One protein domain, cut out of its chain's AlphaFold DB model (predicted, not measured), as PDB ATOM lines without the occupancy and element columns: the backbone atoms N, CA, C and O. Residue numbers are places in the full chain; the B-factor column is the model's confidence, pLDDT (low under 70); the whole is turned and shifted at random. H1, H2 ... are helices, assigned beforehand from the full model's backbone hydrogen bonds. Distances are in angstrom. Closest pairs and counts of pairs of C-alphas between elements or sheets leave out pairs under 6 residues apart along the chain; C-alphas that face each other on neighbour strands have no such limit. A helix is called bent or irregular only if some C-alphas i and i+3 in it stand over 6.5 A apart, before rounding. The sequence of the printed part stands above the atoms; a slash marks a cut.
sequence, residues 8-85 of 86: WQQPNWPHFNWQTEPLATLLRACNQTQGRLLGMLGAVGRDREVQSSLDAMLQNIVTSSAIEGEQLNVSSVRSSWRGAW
ATOM      1  N   TRP A   8     -33.100 -36.081  11.187       89.69
ATOM      2  CA  TRP A   8     -34.035 -37.011  11.840       89.69
ATOM      3  C   TRP A   8     -33.403 -38.352  12.253       89.69
ATOM      4  O   TRP A   8     -33.999 -39.093  13.025       89.69
ATOM      5  N   GLN A   9     -32.203 -38.677  11.755       92.75
ATOM      6  CA  GLN A   9     -31.457 -39.884  12.137       92.75
ATOM      7  C   GLN A   9     -30.622 -39.680  13.407       92.75
ATOM      8  O   GLN A   9     -30.017 -40.629  13.907       92.75
ATOM      9  N   GLN A  10     -30.530 -38.446  13.904       88.50
ATOM     10  CA  GLN A  10     -29.773 -38.141  15.108       88.50
ATOM     11  C   GLN A  10     -30.465 -38.773  16.330       88.50
ATOM     12  O   GLN A  10     -31.672 -38.599  16.486       88.50
ATOM     13  N   PRO A  11     -29.728 -39.426  17.248       88.56
ATOM     14  CA  PRO A  11     -30.311 -40.050  18.443       88.56
ATOM     15  C   PRO A  11     -31.061 -39.064  19.342       88.56
ATOM     16  O   PRO A  11     -32.005 -39.430  20.031       88.56
ATOM     17  N   ASN A  12     -30.626 -37.803  19.320       89.50
ATOM     18  CA  ASN A  12     -31.203 -36.734  20.122       89.50
ATOM     19  C   ASN A  12     -32.369 -36.035  19.416       89.50
ATOM     20  O   ASN A  12     -32.898 -35.078  19.958       89.50
ATOM     21  N   TRP A  13     -32.774 -36.455  18.215       88.50
ATOM     22  CA  TRP A  13     -33.973 -35.915  17.578       88.50
ATOM     23  C   TRP A  13     -35.229 -36.293  18.389       88.50
ATOM     24  O   TRP A  13     -35.350 -37.452  18.786       88.50
ATOM     25  N   PRO A  14     -36.195 -35.382  18.619       91.06
ATOM     26  CA  PRO A  14     -36.237 -33.957  18.258       91.06
ATOM     27  C   PRO A  14     -35.747 -33.023  19.388       91.06
ATOM     28  O   PRO A  14     -36.006 -31.823  19.369       91.06
ATOM     29  N   HIS A  15     -35.088 -33.557  20.414       89.56
ATOM     30  CA  HIS A  15     -34.575 -32.814  21.564       89.56
ATOM     31  C   HIS A  15     -33.313 -32.014  21.210       89.56
ATOM     32  O   HIS A  15     -32.173 -32.427  21.443       89.56
ATOM     33  N   PHE A  16     -33.529 -30.831  20.638       84.00
ATOM     34  CA  PHE A  16     -32.457 -29.908  20.284       84.00
ATOM     35  C   PHE A  16     -31.820 -29.263  21.516       84.00
ATOM     36  O   PHE A  16     -32.510 -28.794  22.419       84.00
ATOM     37  N   ASN A  17     -30.490 -29.163  21.497       82.88
ATOM     38  CA  ASN A  17     -29.724 -28.379  22.459       82.88
ATOM     39  C   ASN A  17     -29.159 -27.142  21.762       82.88
ATOM     40  O   ASN A  17     -28.422 -27.255  20.782       82.88
ATOM     41  N   TRP A  18     -29.506 -25.961  22.269       80.44
ATOM     42  CA  TRP A  18     -29.029 -24.688  21.740       80.44
ATOM     43  C   TRP A  18     -27.683 -24.305  22.363       80.44
ATOM     44  O   TRP A  18     -27.539 -24.311  23.584       80.44
ATOM     45  N   GLN A  19     -26.706 -23.939  21.533       83.62
ATOM     46  CA  GLN A  19     -25.406 -23.442  21.990       83.62
ATOM     47  C   GLN A  19     -25.282 -21.958  21.658       83.62
ATOM     48  O   GLN A  19     -24.997 -21.581  20.525       83.62
ATOM     49  N   THR A  20     -25.493 -21.102  22.652       83.56
ATOM     50  CA  THR A  20     -25.521 -19.649  22.440       83.56
ATOM     51  C   THR A  20     -24.144 -19.067  22.116       83.56
ATOM     52  O   THR A  20     -24.057 -18.139  21.321       83.56
ATOM     53  N   GLU A  21     -23.072 -19.611  22.697       89.00
ATOM     54  CA  GLU A  21     -21.705 -19.073  22.587       89.00
ATOM     55  C   GLU A  21     -21.207 -18.929  21.132       89.00
ATOM     56  O   GLU A  21     -20.878 -17.809  20.725       89.00
ATOM     57  N   PRO A  22     -21.238 -19.978  20.281       86.25
ATOM     58  CA  PRO A  22     -20.838 -19.848  18.876       86.25
ATOM     59  C   PRO A  22     -21.703 -18.857  18.082       86.25
ATOM     60  O   PRO A  22     -21.224 -18.179  17.173       86.25
ATOM     61  N   LEU A  23     -22.989 -18.761  18.429       86.31
ATOM     62  CA  LEU A  23     -23.969 -17.920  17.744       86.31
ATOM     63  C   LEU A  23     -23.886 -16.450  18.163       86.31
ATOM     64  O   LEU A  23     -24.156 -15.571  17.347       86.31
ATOM     65  N   ALA A  24     -23.477 -16.158  19.397       88.94
ATOM     66  CA  ALA A  24     -23.476 -14.808  19.955       88.94
ATOM     67  C   ALA A  24     -22.631 -13.828  19.127       88.94
ATOM     68  O   ALA A  24     -23.019 -12.678  18.911       88.94
ATOM     69  N   THR A  25     -21.478 -14.267  18.622       89.75
ATOM     70  CA  THR A  25     -20.610 -13.420  17.788       89.75
ATOM     71  C   THR A  25     -21.212 -13.164  16.407       89.75
ATOM     72  O   THR A  25     -21.223 -12.018  15.958       89.75
ATOM     73  N   LEU A  26     -21.792 -14.187  15.774       89.06
ATOM     74  CA  LEU A  26     -22.466 -14.047  14.479       89.06
ATOM     75  C   LEU A  26     -23.701 -13.144  14.584       89.06
ATOM     76  O   LEU A  26     -23.890 -12.248  13.764       89.06
ATOM     77  N   LEU A  27     -24.504 -13.323  15.634       88.62
ATOM     78  CA  LEU A  27     -25.695 -12.515  15.888       88.62
ATOM     79  C   LEU A  27     -25.344 -11.045  16.125       88.62
ATOM     80  O   LEU A  27     -26.006 -10.165  15.580       88.62
ATOM     81  N   ARG A  28     -24.272 -10.757  16.873       92.25
ATOM     82  CA  ARG A  28     -23.786  -9.377  17.053       92.25
ATOM     83  C   ARG A  28     -23.399  -8.724  15.725       92.25
ATOM     84  O   ARG A  28     -23.795  -7.584  15.485       92.25
ATOM     85  N   ALA A  29     -22.674  -9.436  14.861       90.38
ATOM     86  CA  ALA A  29     -22.290  -8.925  13.544       90.38
ATOM     87  C   ALA A  29     -23.511  -8.676  12.638       90.38
ATOM     88  O   ALA A  29     -23.598  -7.639  11.973       90.38
ATOM     89  N   CYS A  30     -24.486  -9.591  12.662       88.75
ATOM     90  CA  CYS A  30     -25.746  -9.440  11.937       88.75
ATOM     91  C   CYS A  30     -26.515  -8.198  12.413       88.75
ATOM     92  O   CYS A  30     -26.840  -7.326  11.606       88.75
ATOM     93  N   ASN A  31     -26.696  -8.050  13.729       87.00
ATOM     94  CA  ASN A  31     -27.396  -6.913  14.331       87.00
ATOM     95  C   ASN A  31     -26.729  -5.570  14.000       87.00
ATOM     96  O   ASN A  31     -27.422  -4.604  13.687       87.00
ATOM     97  N   GLN A  32     -25.393  -5.489  14.019       91.25
ATOM     98  CA  GLN A  32     -24.685  -4.269  13.612       91.25
ATOM     99  C   GLN A  32     -24.929  -3.923  12.142       91.25
ATOM    100  O   GLN A  32     -25.193  -2.766  11.809       91.25
ATOM    101  N   THR A  33     -24.870  -4.922  11.262       78.00
ATOM    102  CA  THR A  33     -25.105  -4.732   9.826       78.00
ATOM    103  C   THR A  33     -26.542  -4.279   9.568       78.00
ATOM    104  O   THR A  33     -26.765  -3.323   8.823       78.00
ATOM    105  N   GLN A  34     -27.509  -4.897  10.249       77.75
ATOM    106  CA  GLN A  34     -28.917  -4.521  10.179       77.75
ATOM    107  C   GLN A  34     -29.151  -3.094  10.692       77.75
ATOM    108  O   GLN A  34     -29.809  -2.306  10.018       77.75
ATOM    109  N   GLY A  35     -28.569  -2.724  11.836       75.69
ATOM    110  CA  GLY A  35     -28.674  -1.372  12.388       75.69
ATOM    111  C   GLY A  35     -28.112  -0.301  11.448       75.69
ATOM    112  O   GLY A  35     -28.728   0.748  11.269       75.69
ATOM    113  N   ARG A  36     -26.984  -0.583  10.780       79.00
ATOM    114  CA  ARG A  36     -26.409   0.317   9.768       79.00
ATOM    115  C   ARG A  36     -27.341   0.492   8.571       79.00
ATOM    116  O   ARG A  36     -27.542   1.622   8.132       79.00
ATOM    117  N   LEU A  37     -27.914  -0.598   8.061       73.25
ATOM    118  CA  LEU A  37     -28.877  -0.548   6.958       73.25
ATOM    119  C   LEU A  37     -30.123   0.259   7.335       73.25
ATOM    120  O   LEU A  37     -30.527   1.129   6.571       73.25
ATOM    121  N   LEU A  38     -30.682   0.030   8.525       73.12
ATOM    122  CA  LEU A  38     -31.834   0.785   9.025       73.12
ATOM    123  C   LEU A  38     -31.524   2.280   9.175       73.12
ATOM    124  O   LEU A  38     -32.331   3.112   8.773       73.12
ATOM    125  N   GLY A  39     -30.342   2.631   9.690       72.00
ATOM    126  CA  GLY A  39     -29.907   4.027   9.783       72.00
ATOM    127  C   GLY A  39     -29.732   4.693   8.413       72.00
ATOM    128  O   GLY A  39     -30.100   5.852   8.240       72.00
ATOM    129  N   MET A  40     -29.212   3.958   7.424       71.81
ATOM    130  CA  MET A  40     -29.097   4.440   6.044       71.81
ATOM    131  C   MET A  40     -30.465   4.618   5.379       71.81
ATOM    132  O   MET A  40     -30.660   5.607   4.679       71.81
ATOM    133  N   LEU A  41     -31.404   3.697   5.614       65.81
ATOM    134  CA  LEU A  41     -32.777   3.799   5.117       65.81
ATOM    135  C   LEU A  41     -33.486   5.018   5.711       65.81
ATOM    136  O   LEU A  41     -33.961   5.842   4.943       65.81
ATOM    137  N   GLY A  42     -33.416   5.219   7.030       65.25
ATOM    138  CA  GLY A  42     -34.028   6.380   7.689       65.25
ATOM    139  C   GLY A  42     -33.454   7.741   7.267       65.25
ATOM    140  O   GLY A  42     -34.099   8.770   7.462       65.25
ATOM    141  N   ALA A  43     -32.251   7.775   6.684       68.94
ATOM    142  CA  ALA A  43     -31.650   8.986   6.117       68.94
ATOM    143  C   ALA A  43     -32.123   9.282   4.678       68.94
ATOM    144  O   ALA A  43     -31.942  10.390   4.168       68.94
ATOM    145  N   VAL A  44     -32.717   8.295   4.007       63.50
ATOM    146  CA  VAL A  44     -33.238   8.382   2.647       63.50
ATOM    147  C   VAL A  44     -34.746   8.638   2.756       63.50
ATOM    148  O   VAL A  44     -35.471   7.829   3.300       63.50
ATOM    149  N   GLY A  45     -35.239   9.793   2.297       63.41
ATOM    150  CA  GLY A  45     -36.638  10.203   2.519       63.41
ATOM    151  C   GLY A  45     -37.712   9.171   2.114       63.41
ATOM    152  O   GLY A  45     -37.505   8.345   1.224       63.41
ATOM    153  N   ARG A  46     -38.890   9.285   2.742       61.12
ATOM    154  CA  ARG A  46     -40.004   8.308   2.761       61.12
ATOM    155  C   ARG A  46     -40.397   7.682   1.414       61.12
ATOM    156  O   ARG A  46     -40.662   6.487   1.354       61.12
ATOM    157  N   ASP A  47     -40.382   8.439   0.316       61.44
ATOM    158  CA  ASP A  47     -40.752   7.906  -1.008       61.44
ATOM    159  C   ASP A  47     -39.723   6.910  -1.568       61.44
ATOM    160  O   ASP A  47     -40.071   5.959  -2.274       61.44
ATOM    161  N   ARG A  48     -38.441   7.091  -1.228       62.22
ATOM    162  CA  ARG A  48     -37.372   6.154  -1.596       62.22
ATOM    163  C   ARG A  48     -37.369   4.915  -0.696       62.22
ATOM    164  O   ARG A  48     -37.055   3.834  -1.190       62.22
ATOM    165  N   GLU A  49     -37.780   5.037   0.568       68.06
ATOM    166  CA  GLU A  49     -37.977   3.886   1.467       68.06
ATOM    167  C   GLU A  49     -39.074   2.947   0.952       68.06
ATOM    168  O   GLU A  49     -38.892   1.729   0.965       68.06
ATOM    169  N   VAL A  50     -40.189   3.486   0.443       65.25
ATOM    170  CA  VAL A  50     -41.300   2.679  -0.093       65.25
ATOM    171  C   VAL A  50     -40.875   1.880  -1.326       65.25
ATOM    172  O   VAL A  50     -41.134   0.680  -1.390       65.25
ATOM    173  N   GLN A  51     -40.177   2.499  -2.289       69.75
ATOM    174  CA  GLN A  51     -39.671   1.765  -3.460       69.75
ATOM    175  C   GLN A  51     -38.610   0.729  -3.071       69.75
ATOM    176  O   GLN A  51     -38.681  -0.404  -3.536       69.75
ATOM    177  N   SER A  52     -37.686   1.068  -2.165       73.38
ATOM    178  CA  SER A  52     -36.684   0.112  -1.673       73.38
ATOM    179  C   SER A  52     -37.321  -1.076  -0.945       73.38
ATOM    180  O   SER A  52     -36.837  -2.199  -1.065       73.38
ATOM    181  N   SER A  53     -38.398  -0.841  -0.192       71.19
ATOM    182  CA  SER A  53     -39.127  -1.893   0.522       71.19
ATOM    183  C   SER A  53     -39.883  -2.800  -0.448       71.19
ATOM    184  O   SER A  53     -39.844  -4.020  -0.306       71.19
ATOM    185  N   LEU A  54     -40.513  -2.214  -1.472       71.81
ATOM    186  CA  LEU A  54     -41.161  -2.959  -2.550       71.81
ATOM    187  C   LEU A  54     -40.152  -3.831  -3.311       71.81
ATOM    188  O   LEU A  54     -40.414  -5.006  -3.549       71.81
ATOM    189  N   ASP A  55     -38.991  -3.278  -3.659       78.56
ATOM    190  CA  ASP A  55     -37.932  -4.013  -4.353       78.56
ATOM    191  C   ASP A  55     -37.390  -5.171  -3.497       78.56
ATOM    192  O   ASP A  55     -37.217  -6.278  -4.006       78.56
ATOM    193  N   ALA A  56     -37.202  -4.959  -2.190       80.25
ATOM    194  CA  ALA A  56     -36.787  -6.014  -1.265       80.25
ATOM    195  C   ALA A  56     -37.834  -7.136  -1.143       80.25
ATOM    196  O   ALA A  56     -37.481  -8.315  -1.150       80.25
ATOM    197  N   MET A  57     -39.125  -6.792  -1.078       72.00
ATOM    198  CA  MET A  57     -40.211  -7.779  -1.059       72.00
ATOM    199  C   MET A  57     -40.269  -8.591  -2.356       72.00
ATOM    200  O   MET A  57     -40.352  -9.817  -2.301       72.00
ATOM    201  N   LEU A  58     -40.168  -7.933  -3.515       81.38
ATOM    202  CA  LEU A  58     -40.132  -8.613  -4.813       81.38
ATOM    203  C   LEU A  58     -38.944  -9.567  -4.913       81.38
ATOM    204  O   LEU A  58     -39.098 -10.698  -5.373       81.38
ATOM    205  N   GLN A  59     -37.778  -9.129  -4.440       82.38
ATOM    206  CA  GLN A  59     -36.583  -9.956  -4.442       82.38
ATOM    207  C   GLN A  59     -36.741 -11.175  -3.531       82.38
ATOM    208  O   GLN A  59     -36.365 -12.275  -3.933       82.38
ATOM    209  N   ASN A  60     -37.332 -11.013  -2.345       80.25
ATOM    210  CA  ASN A  60     -37.610 -12.133  -1.446       80.25
ATOM    211  C   ASN A  60     -38.542 -13.160  -2.094       80.25
ATOM    212  O   ASN A  60     -38.202 -14.336  -2.083       80.25
ATOM    213  N   ILE A  61     -39.647 -12.722  -2.708       78.19
ATOM    214  CA  ILE A  61     -40.616 -13.608  -3.378       78.19
ATOM    215  C   ILE A  61     -39.945 -14.402  -4.504       78.19
ATOM    216  O   ILE A  61     -40.060 -15.622  -4.567       78.19
ATOM    217  N   VAL A  62     -39.201 -13.725  -5.380       83.75
ATOM    218  CA  VAL A  62     -38.513 -14.384  -6.500       83.75
ATOM    219  C   VAL A  62     -37.451 -15.362  -5.994       83.75
ATOM    220  O   VAL A  62     -37.314 -16.457  -6.534       83.75
ATOM    221  N   THR A  63     -36.721 -14.991  -4.940       80.56
ATOM    222  CA  THR A  63     -35.663 -15.836  -4.374       80.56
ATOM    223  C   THR A  63     -36.240 -17.052  -3.649       80.56
ATOM    224  O   THR A  63     -35.713 -18.149  -3.813       80.56
ATOM    225  N   SER A  64     -37.326 -16.897  -2.882       79.12
ATOM    226  CA  SER A  64     -37.976 -18.015  -2.190       79.12
ATOM    227  C   SER A  64     -38.605 -18.998  -3.172       79.12
ATOM    228  O   SER A  64     -38.394 -20.197  -3.034       79.12
ATOM    229  N   SER A  65     -39.280 -18.505  -4.216       78.25
ATOM    230  CA  SER A  65     -39.828 -19.358  -5.279       78.25
ATOM    231  C   SER A  65     -38.733 -20.140  -6.008       78.25
ATOM    232  O   SER A  65     -38.889 -21.333  -6.254       78.25
ATOM    233  N   ALA A  66     -37.574 -19.520  -6.267       84.19
ATOM    234  CA  ALA A  66     -36.453 -20.204  -6.910       84.19
ATOM    235  C   ALA A  66     -35.887 -21.361  -6.065       84.19
ATOM    236  O   ALA A  66     -35.443 -22.361  -6.629       84.19
ATOM    237  N   ILE A  67     -35.923 -21.257  -4.729       80.69
ATOM    238  CA  ILE A  67     -35.528 -22.348  -3.818       80.69
ATOM    239  C   ILE A  67     -36.488 -23.541  -3.946       80.69
ATOM    240  O   ILE A  67     -36.055 -24.688  -3.861       80.69
ATOM    241  N   GLU A  68     -37.769 -23.279  -4.203       85.50
ATOM    242  CA  GLU A  68     -38.812 -24.292  -4.416       85.50
ATOM    243  C   GLU A  68     -38.839 -24.836  -5.860       85.50
ATOM    244  O   GLU A  68     -39.584 -25.766  -6.166       85.50
ATOM    245  N   GLY A  69     -37.983 -24.309  -6.745       82.62
ATOM    246  CA  GLY A  69     -37.891 -24.697  -8.156       82.62
ATOM    247  C   GLY A  69     -38.796 -23.891  -9.094       82.62
ATOM    248  O   GLY A  69     -38.833 -24.163 -10.295       82.62
ATOM    249  N   GLU A  70     -39.492 -22.877  -8.583       81.94
ATOM    250  CA  GLU A  70     -40.364 -21.997  -9.356       81.94
ATOM    251  C   GLU A  70     -39.608 -20.755  -9.854       81.94
ATOM    252  O   GLU A  70     -39.066 -19.968  -9.077       81.94
ATOM    253  N   GLN A  71     -39.595 -20.529 -11.172       81.12
ATOM    254  CA  GLN A  71     -39.018 -19.313 -11.755       81.12
ATOM    255  C   GLN A  71     -40.102 -18.275 -12.036       81.12
ATOM    256  O   GLN A  71     -40.845 -18.372 -13.013       81.12
ATOM    257  N   LEU A  72     -40.164 -17.245 -11.192       81.12
ATOM    258  CA  LEU A  72     -41.098 -16.138 -11.362       81.12
ATOM    259  C   LEU A  72     -40.493 -15.002 -12.192       81.12
ATOM    260  O   LEU A  72     -39.345 -14.595 -12.005       81.12
ATOM    261  N   ASN A  73     -41.302 -14.430 -13.085       80.94
ATOM    262  CA  ASN A  73     -40.927 -13.226 -13.816       80.94
ATOM    263  C   ASN A  73     -41.078 -11.985 -12.917       80.94
ATOM    264  O   ASN A  73     -42.189 -11.567 -12.587       80.94
ATOM    265  N   VAL A  74     -39.947 -11.356 -12.589       74.56
ATOM    266  CA  VAL A  74     -39.844 -10.174 -11.715       74.56
ATOM    267  C   VAL A  74     -40.766  -9.023 -12.151       74.56
ATOM    268  O   VAL A  74     -41.358  -8.352 -11.302       74.56
ATOM    269  N   SER A  75     -40.916  -8.773 -13.458       76.44
ATOM    270  CA  SER A  75     -41.758  -7.674 -13.955       76.44
ATOM    271  C   SER A  75     -43.252  -7.978 -13.805       76.44
ATOM    272  O   SER A  75     -44.024  -7.081 -13.458       76.44
ATOM    273  N   SER A  76     -43.647  -9.245 -13.958       77.38
ATOM    274  CA  SER A  76     -45.019  -9.706 -13.728       77.38
ATOM    275  C   SER A  76     -45.406  -9.594 -12.249       77.38
ATOM    276  O   SER A  76     -46.420  -8.965 -11.932       77.38
ATOM    277  N   VAL A  77     -44.553 -10.068 -11.334       75.25
ATOM    278  CA  VAL A  77     -44.791  -9.964  -9.880       75.25
ATOM    279  C   VAL A  77     -44.897  -8.494  -9.449       75.25
ATOM    280  O   VAL A  77     -45.810  -8.123  -8.711       75.25
ATOM    281  N   ARG A  78     -44.036  -7.617  -9.987       78.19
ATOM    282  CA  ARG A  78     -44.100  -6.166  -9.742       78.19
ATOM    283  C   ARG A  78     -45.428  -5.551 -10.195       78.19
ATOM    284  O   ARG A  78     -45.984  -4.719  -9.478       78.19
ATOM    285  N   SER A  79     -45.929  -5.928 -11.373       74.31
ATOM    286  CA  SER A  79     -47.210  -5.424 -11.892       74.31
ATOM    287  C   SER A  79     -48.414  -5.913 -11.080       74.31
ATOM    288  O   SER A  79     -49.307  -5.120 -10.791       74.31
ATOM    289  N   SER A  80     -48.392  -7.173 -10.629       73.94
ATOM    290  CA  SER A  80     -49.435  -7.751  -9.777       73.94
ATOM    291  C   SER A  80     -49.513  -7.047  -8.419       73.94
ATOM    292  O   SER A  80     -50.598  -6.674  -7.982       73.94
ATOM    293  N   TRP A  81     -48.366  -6.753  -7.797       69.06
ATOM    294  CA  TRP A  81     -48.334  -6.067  -6.503       69.06
ATOM    295  C   TRP A  81     -48.801  -4.609  -6.582       69.06
ATOM    296  O   TRP A  81     -49.522  -4.139  -5.707       69.06
ATOM    297  N   ARG A  82     -48.435  -3.891  -7.653       67.44
ATOM    298  CA  ARG A  82     -48.921  -2.518  -7.888       67.44
ATOM    299  C   ARG A  82     -50.429  -2.461  -8.134       67.44
ATOM    300  O   ARG A  82     -51.046  -1.480  -7.746       67.44
ATOM    301  N   GLY A  83     -51.009  -3.491  -8.754       63.69
ATOM    302  CA  GLY A  83     -52.460  -3.609  -8.931       63.69
ATOM    303  C   GLY A  83     -53.211  -4.056  -7.673       63.69
ATOM    304  O   GLY A  83     -54.393  -3.771  -7.553       63.69
ATOM    305  N   ALA A  84     -52.542  -4.732  -6.734       58.31
ATOM    306  CA  ALA A  84     -53.142  -5.205  -5.482       58.31
ATOM    307  C   ALA A  84     -53.212  -4.137  -4.368       58.31
ATOM    308  O   ALA A  84     -53.898  -4.348  -3.372       58.31
ATOM    309  N   TRP A  85     -52.494  -3.020  -4.521       48.38
ATOM    310  CA  TRP A  85     -52.408  -1.920  -3.545       48.38
ATOM    311  C   TRP A  85     -52.885  -0.562  -4.100       48.38
ATOM    312  O   TRP A  85     -52.648   0.467  -3.464       48.38
TER     313      TRP A  85
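What this domain is: This is residues 8 to 85 of the 86 residues of the protein "Filamentation induced by cAMP protein fic" of Pseudomonas sp. BAY1663 (UniProt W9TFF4). Two long helices, H1 and H2, make an open V, meeting near their ends at a tight link, and a short helix, H3, packs on H2 on the side away from H1. A tail with no named element, residues 8 to 19, runs on from the far end of H1, and residues 8 to 40 stand free. The printed part has 78 residues with three named helices, in the order H1, H2, H3, and no named strand; its class is all helix. It is extended, with a radius of gyration of the C-alphas of 18.7 A, and flat, spanning 50 by 35 by 17 A.

How they stand to each other: Begin with H1, residues 20 to 43, which has a kink of 26 degrees near residue 27 and is only just irregular: C-alphas 22 and 25 are 6.52 A apart. Look next at H2, residues 46 to 67: it is close to H1 but not clearly touching, the closest C-alphas being those of Leu 41 and Glu 49, 6.4 A apart. The two run opposite ways at a steep tilt of 42 degrees. With residues 58 to 62 alone, H2 touches H3, residues 74 to 84; the closest C-alphas, of Leu 58 and Arg 78, are 6.8 A apart. These two run opposite ways at a steep tilt of 57 degrees. H1 and H3 are apart. In H2 and H3 every O i to N i+4 pair is within hydrogen-bond range; in H1, 18 of 20 are.

Where its parts are: Find C-alpha 20 at (-25.521, -19.649, 22.440); from there H1 runs 33.5 A to C-alpha 43. H2 begins at C-alpha 46, (-40.004, 8.308, 2.761), and covers 31.7 A. H3 ends at C-alpha 84, (-53.142, -5.205, -5.482), after 15.5 A.

The domain as a whole: The two C-alphas farthest apart, of Pro 11 and Gly 45, are 53.1 A apart. The printed part has no cut, and the link from H2 to H3 is short. In the B-factor column, pLDDT is under 70 at residues 41 to 51 and 81 to 85.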